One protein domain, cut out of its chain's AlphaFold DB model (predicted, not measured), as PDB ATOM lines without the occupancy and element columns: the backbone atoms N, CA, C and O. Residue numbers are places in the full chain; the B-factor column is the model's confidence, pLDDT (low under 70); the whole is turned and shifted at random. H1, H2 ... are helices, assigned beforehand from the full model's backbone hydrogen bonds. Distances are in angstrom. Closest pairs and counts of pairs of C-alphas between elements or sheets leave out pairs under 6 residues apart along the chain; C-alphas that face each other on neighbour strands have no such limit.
ATOM      1  N   TRP A   2     138.423 169.568 164.922       68.31
ATOM      2  CA  TRP A   2     137.553 168.775 165.808       68.31
ATOM      3  C   TRP A   2     138.300 167.968 166.888       68.31
ATOM      4  O   TRP A   2     138.000 168.105 168.068       68.31
ATOM      5  N   ALA A   3     139.321 167.190 166.508       69.62
ATOM      6  CA  ALA A   3     140.047 166.315 167.439       69.62
ATOM      7  C   ALA A   3     140.733 167.068 168.596       69.62
ATOM      8  O   ALA A   3     140.764 166.588 169.721       69.62
ATOM      9  N   THR A   4     141.249 168.273 168.353       67.44
ATOM     10  CA  THR A   4     141.863 169.087 169.410       67.44
ATOM     11  C   THR A   4     140.824 169.517 170.447       67.44
ATOM     12  O   THR A   4     141.086 169.457 171.643       67.44
ATOM     13  N   ILE A   5     139.618 169.882 170.003       73.62
ATOM     14  CA  ILE A   5     138.514 170.290 170.882       73.62
ATOM     15  C   ILE A   5     138.039 169.104 171.731       73.62
ATOM     16  O   ILE A   5     137.850 169.250 172.936       73.62
ATOM     17  N   THR A   6     137.898 167.917 171.138       69.38
ATOM     18  CA  THR A   6     137.468 166.725 171.883       69.38
ATOM     19  C   THR A   6     138.497 166.289 172.917       69.38
ATOM     20  O   THR A   6     138.115 165.927 174.025       69.38
ATOM     21  N   ILE A   7     139.793 166.388 172.607       70.06
ATOM     22  CA  ILE A   7     140.877 166.093 173.556       70.06
ATOM     23  C   ILE A   7     140.840 167.055 174.747       70.06
ATOM     24  O   ILE A   7     140.940 166.607 175.886       70.06
ATOM     25  N   PHE A   8     140.606 168.349 174.513       71.62
ATOM     26  CA  PHE A   8     140.422 169.325 175.592       71.62
ATOM     27  C   PHE A   8     139.190 169.022 176.459       71.62
ATOM     28  O   PHE A   8     139.269 169.098 177.684       71.62
ATOM     29  N   ILE A   9     138.065 168.631 175.851       71.81
ATOM     30  CA  ILE A   9     136.844 168.255 176.582       71.81
ATOM     31  C   ILE A   9     137.081 167.004 177.436       71.81
ATOM     32  O   ILE A   9     136.691 166.978 178.598       71.81
ATOM     33  N   ILE A  10     137.753 165.986 176.890       70.88
ATOM     34  CA  ILE A  10     138.103 164.755 177.610       70.88
ATOM     35  C   ILE A  10     139.052 165.059 178.774       70.88
ATOM     36  O   ILE A  10     138.848 164.551 179.874       70.88
ATOM     37  N   PHE A  11     140.051 165.920 178.554       70.25
ATOM     38  CA  PHE A  11     140.980 166.362 179.595       70.25
ATOM     39  C   PHE A  11     140.236 167.029 180.758       70.25
ATOM     40  O   PHE A  11     140.425 166.649 181.913       70.25
ATOM     41  N   ILE A  12     139.340 167.975 180.460       68.31
ATOM     42  CA  ILE A  12     138.545 168.680 181.474       68.31
ATOM     43  C   ILE A  12     137.573 167.714 182.169       68.31
ATOM     44  O   ILE A  12     137.492 167.724 183.393       68.31
ATOM     45  N   ALA A  13     136.878 166.844 181.431       67.56
ATOM     46  CA  ALA A  13     135.925 165.884 181.994       67.56
ATOM     47  C   ALA A  13     136.594 164.884 182.955       67.56
ATOM     48  O   ALA A  13     136.087 164.654 184.054       67.56
ATOM     49  N   LEU A  14     137.757 164.340 182.579       64.56
ATOM     50  CA  LEU A  14     138.554 163.461 183.441       64.56
ATOM     51  C   LEU A  14     139.118 164.214 184.655       64.56
ATOM     52  O   LEU A  14     139.116 163.680 185.761       64.56
ATOM     53  N   SER A  15     139.559 165.463 184.473       63.19
ATOM     54  CA  SER A  15     140.117 166.283 185.555       63.19
ATOM     55  C   SER A  15     139.058 166.704 186.582       63.19
ATOM     56  O   SER A  15     139.313 166.651 187.784       63.19
ATOM     57  N   VAL A  16     137.844 167.044 186.137       62.22
ATOM     58  CA  VAL A  16     136.713 167.410 187.010       62.22
ATOM     59  C   VAL A  16     136.192 166.202 187.787       62.22
ATOM     60  O   VAL A  16     135.773 166.345 188.934       62.22
ATOM     61  N   LYS A  17     136.240 165.001 187.197       57.19
ATOM     62  CA  LYS A  17     135.752 163.779 187.845       57.19
ATOM     63  C   LYS A  17     136.816 163.000 188.625       57.19
ATOM     64  O   LYS A  17     136.504 161.972 189.218       57.19
ATOM     65  N   ALA A  18     138.027 163.550 188.748       48.06
ATOM     66  CA  ALA A  18     139.121 163.056 189.591       48.06
ATOM     67  C   ALA A  18     138.856 163.174 191.116       48.06
ATOM     68  O   ALA A  18     139.781 163.345 191.911       48.06
ATOM     69  N   GLY A  19     137.591 163.099 191.541       42.88
ATOM     70  CA  GLY A  19     137.177 163.084 192.943       42.88
ATOM     71  C   GLY A  19     137.271 161.706 193.610       42.88
ATOM     72  O   GLY A  19     137.213 161.636 194.832       42.88
ATOM     73  N   THR A  20     137.445 160.615 192.856       43.31
ATOM     74  CA  THR A  20     137.422 159.233 193.383       43.31
ATOM     75  C   THR A  20     138.797 158.585 193.589       43.31
ATOM     76  O   THR A  20     138.872 157.394 193.866       43.31
ATOM     77  N   GLY A  21     139.888 159.361 193.551       44.38
ATOM     78  CA  GLY A  21     141.208 158.895 193.995       44.38
ATOM     79  C   GLY A  21     142.355 159.506 193.200       44.38
ATOM     80  O   GLY A  21     142.629 159.100 192.076       44.38
ATOM     81  N   ARG A  22     143.061 160.481 193.787       46.62
ATOM     82  CA  ARG A  22     144.325 160.991 193.231       46.62
ATOM     83  C   ARG A  22     145.394 159.913 193.382       46.62
ATOM     84  O   ARG A  22     145.993 159.796 194.448       46.62
ATOM     85  N   HIS A  23     145.678 159.164 192.321       52.38
ATOM     86  CA  HIS A  23     146.946 158.446 192.255       52.38
ATOM     87  C   HIS A  23     148.093 159.469 192.207       52.38
ATOM     88  O   HIS A  23     148.067 160.433 191.440       52.38
ATOM     89  N   SER A  24     149.082 159.295 193.089       47.84
ATOM     90  CA  SER A  24     150.292 160.122 193.134       47.84
ATOM     91  C   SER A  24     150.997 160.102 191.774       47.84
ATOM     92  O   SER A  24     151.066 159.053 191.132       47.84
ATOM     93  N   ALA A  25     151.574 161.233 191.350       48.03
ATOM     94  CA  ALA A  25     152.341 161.345 190.102       48.03
ATOM     95  C   ALA A  25     153.472 160.303 190.001       48.03
ATOM     96  O   ALA A  25     153.829 159.882 188.905       48.03
ATOM     97  N   HIS A  26     153.977 159.833 191.145       48.09
ATOM     98  CA  HIS A  26     154.968 158.763 191.212       48.09
ATOM     99  C   HIS A  26     154.402 157.397 190.789       48.09
ATOM    100  O   HIS A  26     155.115 156.587 190.206       48.09
ATOM    101  N   TYR A  27     153.120 157.136 191.053       53.81
ATOM    102  CA  TYR A  27     152.453 155.910 190.620       53.81
ATOM    103  C   TYR A  27     152.005 156.010 189.153       53.81
ATOM    104  O   TYR A  27     152.233 155.092 188.377       53.81
ATOM    105  N   ALA A  28     151.468 157.164 188.739       57.12
ATOM    106  CA  ALA A  28     150.975 157.389 187.375       57.12
ATOM    107  C   ALA A  28     152.081 157.466 186.300       57.12
ATOM    108  O   ALA A  28     151.838 157.097 185.152       57.12
ATOM    109  N   LEU A  29     153.279 157.954 186.651       54.09
ATOM    110  CA  LEU A  29     154.410 158.095 185.719       54.09
ATOM    111  C   LEU A  29     155.551 157.099 185.975       54.09
ATOM    112  O   LEU A  29     156.396 156.921 185.102       54.09
ATOM    113  N   GLY A  30     155.601 156.482 187.160       51.72
ATOM    114  CA  GLY A  30     156.754 155.695 187.612       51.72
ATOM    115  C   GLY A  30     156.452 154.264 188.055       51.72
ATOM    116  O   GLY A  30     157.397 153.498 188.237       51.72
ATOM    117  N   TYR A  31     155.185 153.867 188.226       58.53
ATOM    118  CA  TYR A  31     154.861 152.489 188.606       58.53
ATOM    119  C   TYR A  31     154.777 151.597 187.365       58.53
ATOM    120  O   TYR A  31     153.788 151.593 186.634       58.53
ATOM    121  N   TYR A  32     155.853 150.853 187.120       50.12
ATOM    122  CA  TYR A  32     155.958 149.878 186.041       50.12
ATOM    123  C   TYR A  32     155.909 148.467 186.633       50.12
ATOM    124  O   TYR A  32     156.914 147.955 187.126       50.12
ATOM    125  N   ASP A  33     154.728 147.851 186.602       56.72
ATOM    126  CA  ASP A  33     154.542 146.468 187.035       56.72
ATOM    127  C   ASP A  33     154.741 145.520 185.844       56.72
ATOM    128  O   ASP A  33     153.910 145.432 184.937       56.72
ATOM    129  N   SER A  34     155.882 144.833 185.816       52.94
ATOM    130  CA  SER A  34     156.213 143.852 184.780       52.94
ATOM    131  C   SER A  34     155.579 142.477 185.018       52.94
ATOM    132  O   SER A  34     155.706 141.617 184.148       52.94
ATOM    133  N   GLY A  41     160.482 142.955 180.424       64.38
ATOM    134  CA  GLY A  41     161.315 144.036 179.871       64.38
ATOM    135  C   GLY A  41     160.961 144.517 178.456       64.38
ATOM    136  O   GLY A  41     161.332 145.629 178.098       64.38
ATOM    137  N   PHE A  42     160.190 143.757 177.667       69.12
ATOM    138  CA  PHE A  42     159.860 144.131 176.277       69.12
ATOM    139  C   PHE A  42     158.608 145.021 176.136       69.12
ATOM    140  O   PHE A  42     158.316 145.526 175.054       69.12
ATOM    141  N   ILE A  43     157.873 145.260 177.228       73.88
ATOM    142  CA  ILE A  43     156.641 146.077 177.242       73.88
ATOM    143  C   ILE A  43     156.931 147.521 176.808       73.88
ATOM    144  O   ILE A  43     156.087 148.153 176.178       73.88
ATOM    145  N   PHE A  44     158.145 148.020 177.064       74.38
ATOM    146  CA  PHE A  44     158.594 149.330 176.590       74.38
ATOM    147  C   PHE A  44     158.455 149.482 175.063       74.38
ATOM    148  O   PHE A  44     157.900 150.474 174.591       74.38
ATOM    149  N   PHE A  45     158.870 148.475 174.284       79.00
ATOM    150  CA  PHE A  45     158.736 148.496 172.822       79.00
ATOM    151  C   PHE A  45     157.279 148.379 172.359       79.00
ATOM    152  O   PHE A  45     156.914 148.944 171.332       79.00
ATOM    153  N   ILE A  46     156.427 147.700 173.132       81.44
ATOM    154  CA  ILE A  46     154.987 147.625 172.853       81.44
ATOM    155  C   ILE A  46     154.315 148.988 173.073       81.44
ATOM    156  O   ILE A  46     153.487 149.394 172.262       81.44
ATOM    157  N   GLY A  47     154.712 149.741 174.102       78.00
ATOM    158  CA  GLY A  47     154.276 151.130 174.283       78.00
ATOM    159  C   GLY A  47     154.774 152.060 173.169       78.00
ATOM    160  O   GLY A  47     154.033 152.924 172.699       78.00
ATOM    161  N   LEU A  48     156.000 151.835 172.679       82.94
ATOM    162  CA  LEU A  48     156.578 152.575 171.552       82.94
ATOM    163  C   LEU A  48     155.829 152.330 170.228       82.94
ATOM    164  O   LEU A  48     155.847 153.187 169.344       82.94
ATOM    165  N   LEU A  49     155.126 151.200 170.086       85.06
ATOM    166  CA  LEU A  49     154.367 150.868 168.878       85.06
ATOM    167  C   LEU A  49     153.301 151.924 168.550       85.06
ATOM    168  O   LEU A  49     153.090 152.242 167.381       85.06
ATOM    169  N   LEU A  50     152.672 152.516 169.571       83.06
ATOM    170  CA  LEU A  50     151.698 153.591 169.378       83.06
ATOM    171  C   LEU A  50     152.350 154.839 168.762       83.06
ATOM    172  O   LEU A  50     151.762 155.468 167.885       83.06
ATOM    173  N   ALA A  51     153.579 155.168 169.166       84.38
ATOM    174  CA  ALA A  51     154.343 156.264 168.572       84.38
ATOM    175  C   ALA A  51     154.806 155.937 167.140       84.38
ATOM    176  O   ALA A  51     154.804 156.804 166.271       84.38
ATOM    177  N   ALA A  52     155.154 154.680 166.854       85.69
ATOM    178  CA  ALA A  52     155.471 154.255 165.491       85.69
ATOM    179  C   ALA A  52     154.246 154.350 164.559       85.69
ATOM    180  O   ALA A  52     154.369 154.780 163.411       85.69
ATOM    181  N   TYR A  53     153.052 154.012 165.060       83.75
ATOM    182  CA  TYR A  53     151.803 154.116 164.303       83.75
ATOM    183  C   TYR A  53     151.484 155.560 163.894       83.75
ATOM    184  O   TYR A  53     151.087 155.803 162.756       83.75
ATOM    185  N   THR A  54     151.713 156.541 164.773       81.38
ATOM    186  CA  THR A  54     151.467 157.952 164.429       81.38
ATOM    187  C   THR A  54     152.443 158.477 163.374       81.38
ATOM    188  O   THR A  54     152.044 159.278 162.527       81.38
ATOM    189  N   LEU A  55     153.688 157.991 163.348       83.31
ATOM    190  CA  LEU A  55     154.672 158.355 162.323       83.31
ATOM    191  C   LEU A  55     154.335 157.785 160.937       83.31
ATOM    192  O   LEU A  55     154.666 158.408 159.930       83.31
ATOM    193  N   SER A  56     153.619 156.658 160.858       87.06
ATOM    194  CA  SER A  56     153.167 156.086 159.578       87.06
ATOM    195  C   SER A  56     152.282 157.057 158.780       87.06
ATOM    196  O   SER A  56     152.367 157.110 157.551       87.06
ATOM    197  N   ALA A  57     151.509 157.905 159.466       82.12
ATOM    198  CA  ALA A  57     150.673 158.917 158.824       82.12
ATOM    199  C   ALA A  57     151.476 159.945 158.009       82.12
ATOM    200  O   ALA A  57     150.970 160.461 157.015       82.12
ATOM    201  N   VAL A  58     152.740 160.196 158.365       85.06
ATOM    202  CA  VAL A  58     153.627 161.102 157.618       85.06
ATOM    203  C   VAL A  58     153.883 160.583 156.197       85.06
ATOM    204  O   VAL A  58     153.928 161.372 155.254       85.06
ATOM    205  N   GLY A  59     153.963 159.259 156.016       84.44
ATOM    206  CA  GLY A  59     154.131 158.634 154.700       84.44
ATOM    207  C   GLY A  59     152.923 158.829 153.778       84.44
ATOM    208  O   GLY A  59     153.096 159.020 152.578       84.44
ATOM    209  N   MET A  60     151.708 158.870 154.336       85.38
ATOM    210  CA  MET A  60     150.486 159.158 153.568       85.38
ATOM    211  C   MET A  60     150.398 160.623 153.123       85.38
ATOM    212  O   MET A  60     149.809 160.920 152.091       85.38
ATOM    213  N   ILE A  61     150.986 161.556 153.877       81.94
ATOM    214  CA  ILE A  61     151.041 162.969 153.468       81.94
ATOM    215  C   ILE A  61     152.008 163.128 152.286       81.94
ATOM    216  O   ILE A  61     151.743 163.895 151.362       81.94
ATOM    217  N   ALA A  62     153.109 162.370 152.280       84.69
ATOM    218  CA  ALA A  62     154.097 162.410 151.208       84.69
ATOM    219  C   ALA A  62     153.573 161.860 149.870       84.69
ATOM    220  O   ALA A  62     153.997 162.345 148.824       84.69
ATOM    221  N   SER A  63     152.636 160.904 149.868       85.50
ATOM    222  CA  SER A  63     152.051 160.397 148.616       85.50
ATOM    223  C   SER A  63     151.147 161.413 147.912       85.50
ATOM    224  O   SER A  63     150.933 161.297 146.715       85.50
ATOM    225  N   MET A  64     150.665 162.436 148.623       84.31
ATOM    226  CA  MET A  64     149.854 163.530 148.068       84.31
ATOM    227  C   MET A  64     150.702 164.746 147.662       84.31
ATOM    228  O   MET A  64     150.175 165.831 147.413       84.31
ATOM    229  N   ALA A  65     152.030 164.593 147.623       81.25
ATOM    230  CA  ALA A  65     152.944 165.684 147.304       81.25
ATOM    231  C   ALA A  65     152.785 166.210 145.866       81.25
ATOM    232  O   ALA A  65     153.129 167.364 145.621       81.25
ATOM    233  N   GLU A  66     152.256 165.403 144.940       81.44
ATOM    234  CA  GLU A  66     152.053 165.792 143.535       81.44
ATOM    235  C   GLU A  66     150.976 166.873 143.346       81.44
ATOM    236  O   GLU A  66     151.104 167.712 142.460       81.44
ATOM    237  N   GLU A  67     149.987 166.934 144.240       82.38
ATOM    238  CA  GLU A  67     148.903 167.932 144.226       82.38
ATOM    239  C   GLU A  67     149.285 169.242 144.947       82.38
ATOM    240  O   GLU A  67     148.527 170.214 144.975       82.38
ATOM    241  N   CYS A  68     150.468 169.302 145.569       77.19
ATOM    242  CA  CYS A  68     150.916 170.472 146.318       77.19
ATOM    243  C   CYS A  68     151.748 171.426 145.453       77.19
ATOM    244  O   CYS A  68     152.804 171.073 144.932       77.19
ATOM    245  N   ALA A  69     151.355 172.702 145.416       72.69
ATOM    246  CA  ALA A  69     152.194 173.755 144.852       72.69
ATOM    247  C   ALA A  69     153.481 173.925 145.686       72.69
ATOM    248  O   ALA A  69     153.426 174.272 146.869       72.69
ATOM    249  N   ASN A  70     154.646 173.726 145.058       80.88
ATOM    250  CA  ASN A  70     155.975 173.756 145.687       80.88
ATOM    251  C   ASN A  70     156.148 172.727 146.831       80.88
ATOM    252  O   ASN A  70     156.274 173.109 148.004       80.88
ATOM    253  N   PRO A  71     156.212 171.419 146.510       79.06
ATOM    254  CA  PRO A  71     156.225 170.346 147.503       79.06
ATOM    255  C   PRO A  71     157.465 170.388 148.403       79.06
ATOM    256  O   PRO A  71     157.349 170.176 149.603       79.06
ATOM    257  N   THR A  72     158.639 170.755 147.881       81.94
ATOM    258  CA  THR A  72     159.906 170.755 148.637       81.94
ATOM    259  C   THR A  72     159.856 171.610 149.908       81.94
ATOM    260  O   THR A  72     160.413 171.228 150.937       81.94
ATOM    261  N   ILE A  73     159.161 172.751 149.863       85.56
ATOM    262  CA  ILE A  73     159.069 173.685 150.993       85.56
ATOM    263  C   ILE A  73     157.788 173.435 151.792       85.56
ATOM    264  O   ILE A  73     157.821 173.396 153.019       85.56
ATOM    265  N   ARG A  74     156.646 173.243 151.121       82.88
ATOM    266  CA  ARG A  74     155.351 173.117 151.803       82.88
ATOM    267  C   ARG A  74     155.185 171.777 152.516       82.88
ATOM    268  O   ARG A  74     154.674 171.762 153.632       82.88
ATOM    269  N   LEU A  75     155.658 170.677 151.927       85.56
ATOM    270  CA  LEU A  75     155.574 169.343 152.531       85.56
ATOM    271  C   LEU A  75     156.484 169.231 153.758       85.56
ATOM    272  O   LEU A  75     156.053 168.766 154.811       85.56
ATOM    273  N   SER A  76     157.726 169.705 153.646       83.44
ATOM    274  CA  SER A  76     158.692 169.679 154.750       83.44
ATOM    275  C   SER A  76     158.237 170.558 155.919       83.44
ATOM    276  O   SER A  76     158.295 170.121 157.067       83.44
ATOM    277  N   GLN A  77     157.685 171.743 155.642       84.56
ATOM    278  CA  GLN A  77     157.076 172.600 156.663       84.56
ATOM    279  C   GLN A  77     155.845 171.955 157.309       84.56
ATOM    280  O   GLN A  77     155.711 171.994 158.532       84.56
ATOM    281  N   ALA A  78     154.963 171.332 156.521       84.19
ATOM    282  CA  ALA A  78     153.766 170.672 157.040       84.19
ATOM    283  C   ALA A  78     154.115 169.505 157.977       84.19
ATOM    284  O   ALA A  78     153.547 169.401 159.063       84.19
ATOM    285  N   ILE A  79     155.088 168.669 157.605       87.56
ATOM    286  CA  ILE A  79     155.562 167.560 158.445       87.56
ATOM    287  C   ILE A  79     156.266 168.103 159.694       87.56
ATOM    288  O   ILE A  79     155.973 167.668 160.809       87.56
ATOM    289  N   SER A  80     157.147 169.093 159.528       88.56
ATOM    290  CA  SER A  80     157.916 169.674 160.633       88.56
ATOM    291  C   SER A  80     157.044 170.375 161.673       88.56
ATOM    292  O   SER A  80     157.418 170.387 162.842       88.56
ATOM    293  N   LEU A  81     155.906 170.954 161.282       85.25
ATOM    294  CA  LEU A  81     154.938 171.544 162.211       85.25
ATOM    295  C   LEU A  81     153.940 170.506 162.742       85.25
ATOM    296  O   LEU A  81     153.519 170.587 163.894       85.25
ATOM    297  N   GLY A  82     153.576 169.509 161.933       82.62
ATOM    298  CA  GLY A  82     152.591 168.491 162.291       82.62
ATOM    299  C   GLY A  82     153.068 167.535 163.384       82.62
ATOM    300  O   GLY A  82     152.316 167.251 164.315       82.62
ATOM    301  N   VAL A  83     154.323 167.080 163.315       86.38
ATOM    302  CA  VAL A  83     154.904 166.150 164.301       86.38
ATOM    303  C   VAL A  83     154.919 166.727 165.728       86.38
ATOM    304  O   VAL A  83     154.384 166.068 166.622       86.38
ATOM    305  N   PRO A  84     155.456 167.936 165.994       85.06
ATOM    306  CA  PRO A  84     155.461 168.487 167.347       85.06
ATOM    307  C   PRO A  84     154.053 168.828 167.845       85.06
ATOM    308  O   PRO A  84     153.742 168.562 169.003       85.06
ATOM    309  N   VAL A  85     153.165 169.347 166.988       84.88
ATOM    310  CA  VAL A  85     151.777 169.650 167.380       84.88
ATOM    311  C   VAL A  85     151.012 168.370 167.733       84.88
ATOM    312  O   VAL A  85     150.312 168.334 168.749       84.88
ATOM    313  N   GLY A  86     151.172 167.306 166.943       82.25
ATOM    314  CA  GLY A  86     150.591 165.991 167.218       82.25
ATOM    315  C   GLY A  86     151.163 165.351 168.483       82.25
ATOM    316  O   GLY A  86     150.403 164.840 169.304       82.25
ATOM    317  N   GLY A  87     152.480 165.449 168.686       82.81
ATOM    318  CA  GLY A  87     153.158 164.955 169.885       82.81
ATOM    319  C   GLY A  87     152.691 165.652 171.163       82.81
ATOM    320  O   GLY A  87     152.331 164.983 172.128       82.81
ATOM    321  N   ILE A  88     152.610 166.987 171.156       84.50
ATOM    322  CA  ILE A  88     152.113 167.773 172.297       84.50
ATOM    323  C   ILE A  88     150.648 167.428 172.576       84.50
ATOM    324  O   ILE A  88     150.284 167.141 173.714       84.50
ATOM    325  N   THR A  89     149.810 167.386 171.539       80.38
ATOM    326  CA  THR A  89     148.385 167.056 171.684       80.38
ATOM    327  C   THR A  89     148.185 165.642 172.252       80.38
ATOM    328  O   THR A  89     147.348 165.444 173.131       80.38
ATOM    329  N   GLY A  90     148.981 164.663 171.808       75.06
ATOM    330  CA  GLY A  90     148.973 163.299 172.346       75.06
ATOM    331  C   GLY A  90     149.478 163.213 173.788       75.06
ATOM    332  O   GLY A  90     148.907 162.480 174.593       75.06
ATOM    333  N   LEU A  91     150.489 164.006 174.153       79.75
ATOM    334  CA  LEU A  91     150.995 164.083 175.526       79.75
ATOM    335  C   LEU A  91     149.920 164.607 176.491       79.75
ATOM    336  O   LEU A  91     149.705 164.026 177.554       79.75
ATOM    337  N   PHE A  92     149.188 165.651 176.091       78.56
ATOM    338  CA  PHE A  92     148.047 166.170 176.853       78.56
ATOM    339  C   PHE A  92     146.888 165.172 176.962       78.56
ATOM    340  O   PHE A  92     146.128 165.242 177.923       78.56
ATOM    341  N   PHE A  93     146.752 164.234 176.022       74.88
ATOM    342  CA  PHE A  93     145.753 163.164 176.089       74.88
ATOM    343  C   PHE A  93     146.172 162.020 177.026       74.88
ATOM    344  O   PHE A  93     145.350 161.520 177.788       74.88
ATOM    345  N   VAL A  94     147.447 161.624 177.010       76.62
ATOM    346  CA  VAL A  94     147.975 160.530 177.845       76.62
ATOM    347  C   VAL A  94     148.027 160.906 179.328       76.62
ATOM    348  O   VAL A  94     147.685 160.082 180.175       76.62
ATOM    349  N   LEU A  95     148.403 162.149 179.651       76.12
ATOM    350  CA  LEU A  95     148.522 162.625 181.033       76.12
ATOM    351  C   LEU A  95     147.273 162.368 181.903       76.12
ATOM    352  O   LEU A  95     147.410 161.679 182.912       76.12
ATOM    353  N   PRO A  96     146.063 162.861 181.565       70.56
ATOM    354  CA  PRO A  96     144.881 162.663 182.403       70.56
ATOM    355  C   PRO A  96     144.516 161.182 182.545       70.56
ATOM    356  O   PRO A  96     144.121 160.766 183.628       70.56
ATOM    357  N   ILE A  97     144.712 160.376 181.497       71.56
ATOM    358  CA  ILE A  97     144.404 158.940 181.506       71.56
ATOM    359  C   ILE A  97     145.302 158.199 182.499       71.56
ATOM    360  O   ILE A  97     144.804 157.379 183.267       71.56
ATOM    361  N   CYS A  98     146.601 158.516 182.530       70.62
ATOM    362  CA  CYS A  98     147.529 157.963 183.518       70.62
ATOM    363  C   CYS A  98     147.135 158.326 184.958       70.62
ATOM    364  O   CYS A  98     147.297 157.505 185.857       70.62
ATOM    365  N   PHE A  99     146.593 159.526 185.194       65.81
ATOM    366  CA  PHE A  99     146.147 159.942 186.530       65.81
ATOM    367  C   PHE A  99     144.819 159.311 186.963       65.81
ATOM    368  O   PHE A  99     144.620 159.097 188.156       65.81
ATOM    369  N   THR A 100     143.920 159.006 186.024       64.75
ATOM    370  CA  THR A 100     142.595 158.431 186.314       64.75
ATOM    371  C   THR A 100     142.539 156.909 186.161       64.75
ATOM    372  O   THR A 100     141.449 156.342 186.137       64.75
ATOM    373  N   LEU A 101     143.686 156.241 186.001       61.25
ATOM    374  CA  LEU A 101     143.737 154.813 185.704       61.25
ATOM    375  C   LEU A 101     143.307 153.970 186.928       61.25
ATOM    376  O   LEU A 101     143.931 154.099 187.988       61.25
ATOM    377  N   PRO A 102     142.274 153.106 186.810       61.00
ATOM    378  CA  PRO A 102     141.959 152.089 187.812       61.00
ATOM    379  C   PRO A 102     142.984 150.941 187.765       61.00
ATOM    380  O   PRO A 102     143.884 150.919 186.925       61.00
TER     381      PRO A 102
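What this domain is: This is residues 2 to 34 and 41 to 102 of the 158 residues of an uncharacterized protein of Petromyces alliaceus (UniProt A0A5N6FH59). One long helix, H4, forms the backbone of a loose, flat assembly: H3 folds back from its first end as an open V-shaped helical hairpin, H1 runs beside its later part, and little H2 crosses near its last residues. H3 and H4 come together near their link and spread apart towards the cut, where residues 45 to 50 of H3 stick out. The printed part has 95 residues, with four named helices in the order H1, H2, H3, H4 and no named strand; the class is all helix. The whole is loose, with a radius of gyration of the C-alphas of 17.6 A and spans of 53 by 34 by 15 A.

How they stand to each other: H1, residues 2 to 16, touches residues 89 to 97 alone of H4, residues 71 to 99; the closest C-alphas are those of Phe 11 and Pro 96, 6.1 A apart. They run the same way at a shallow tilt of 19 degrees. H2, residues 25 to 30, touches H4 at its residues 98 to 99 alone, with the C-alphas of Ala 28 and Cys 98 closest at 5.2 A. They run opposite ways at a steep tilt of 60 degrees. H3, residues 43 to 63, forms a helical hairpin with H4, opposite ways at a shallow tilt of 30 degrees. The two only just touch, with 3 pairs of C-alphas within 8 A, between residues 58 to 62 of H3 and 75 to 79 of H4; the closest are Val 58 and Ile 79, 6.8 A between C-alphas. H4 is the hub, touching the other three helices, while H1 and H3 are apart. The packing is mostly aligned, but only just: 2 of 3 touching pairs are at a shallow tilt. In H1 and H2 every O i to N i+4 pair is within hydrogen-bond range; in H3 11 of 17 are, in H4 21 of 25.

Where its parts are: H1 begins at C-alpha 2 (137.553, 168.775, 165.808) and is 21.3 A long; H2 is short. H3 begins at C-alpha 43 (156.641, 146.077, 177.242), spans 32.3 A, and has a kink of 31 degrees near residue 51. H4 spans 41.6 A and ends at C-alpha 99 (146.147, 159.942, 186.530).

The domain as a whole: The two C-alphas farthest apart are those of Thr 20 and Asn 70, 53.2 A. Residues 35 to 40 are cut out, with 7.1 A between C-alphas 34 and 41. The links H1 to H2 and H3 to H4 are short. Mean pLDDT of the printed part is 72.6; it is under 70 at residues 2 to 4, 6, 12 to 34, 41 to 42 and 99 to 102.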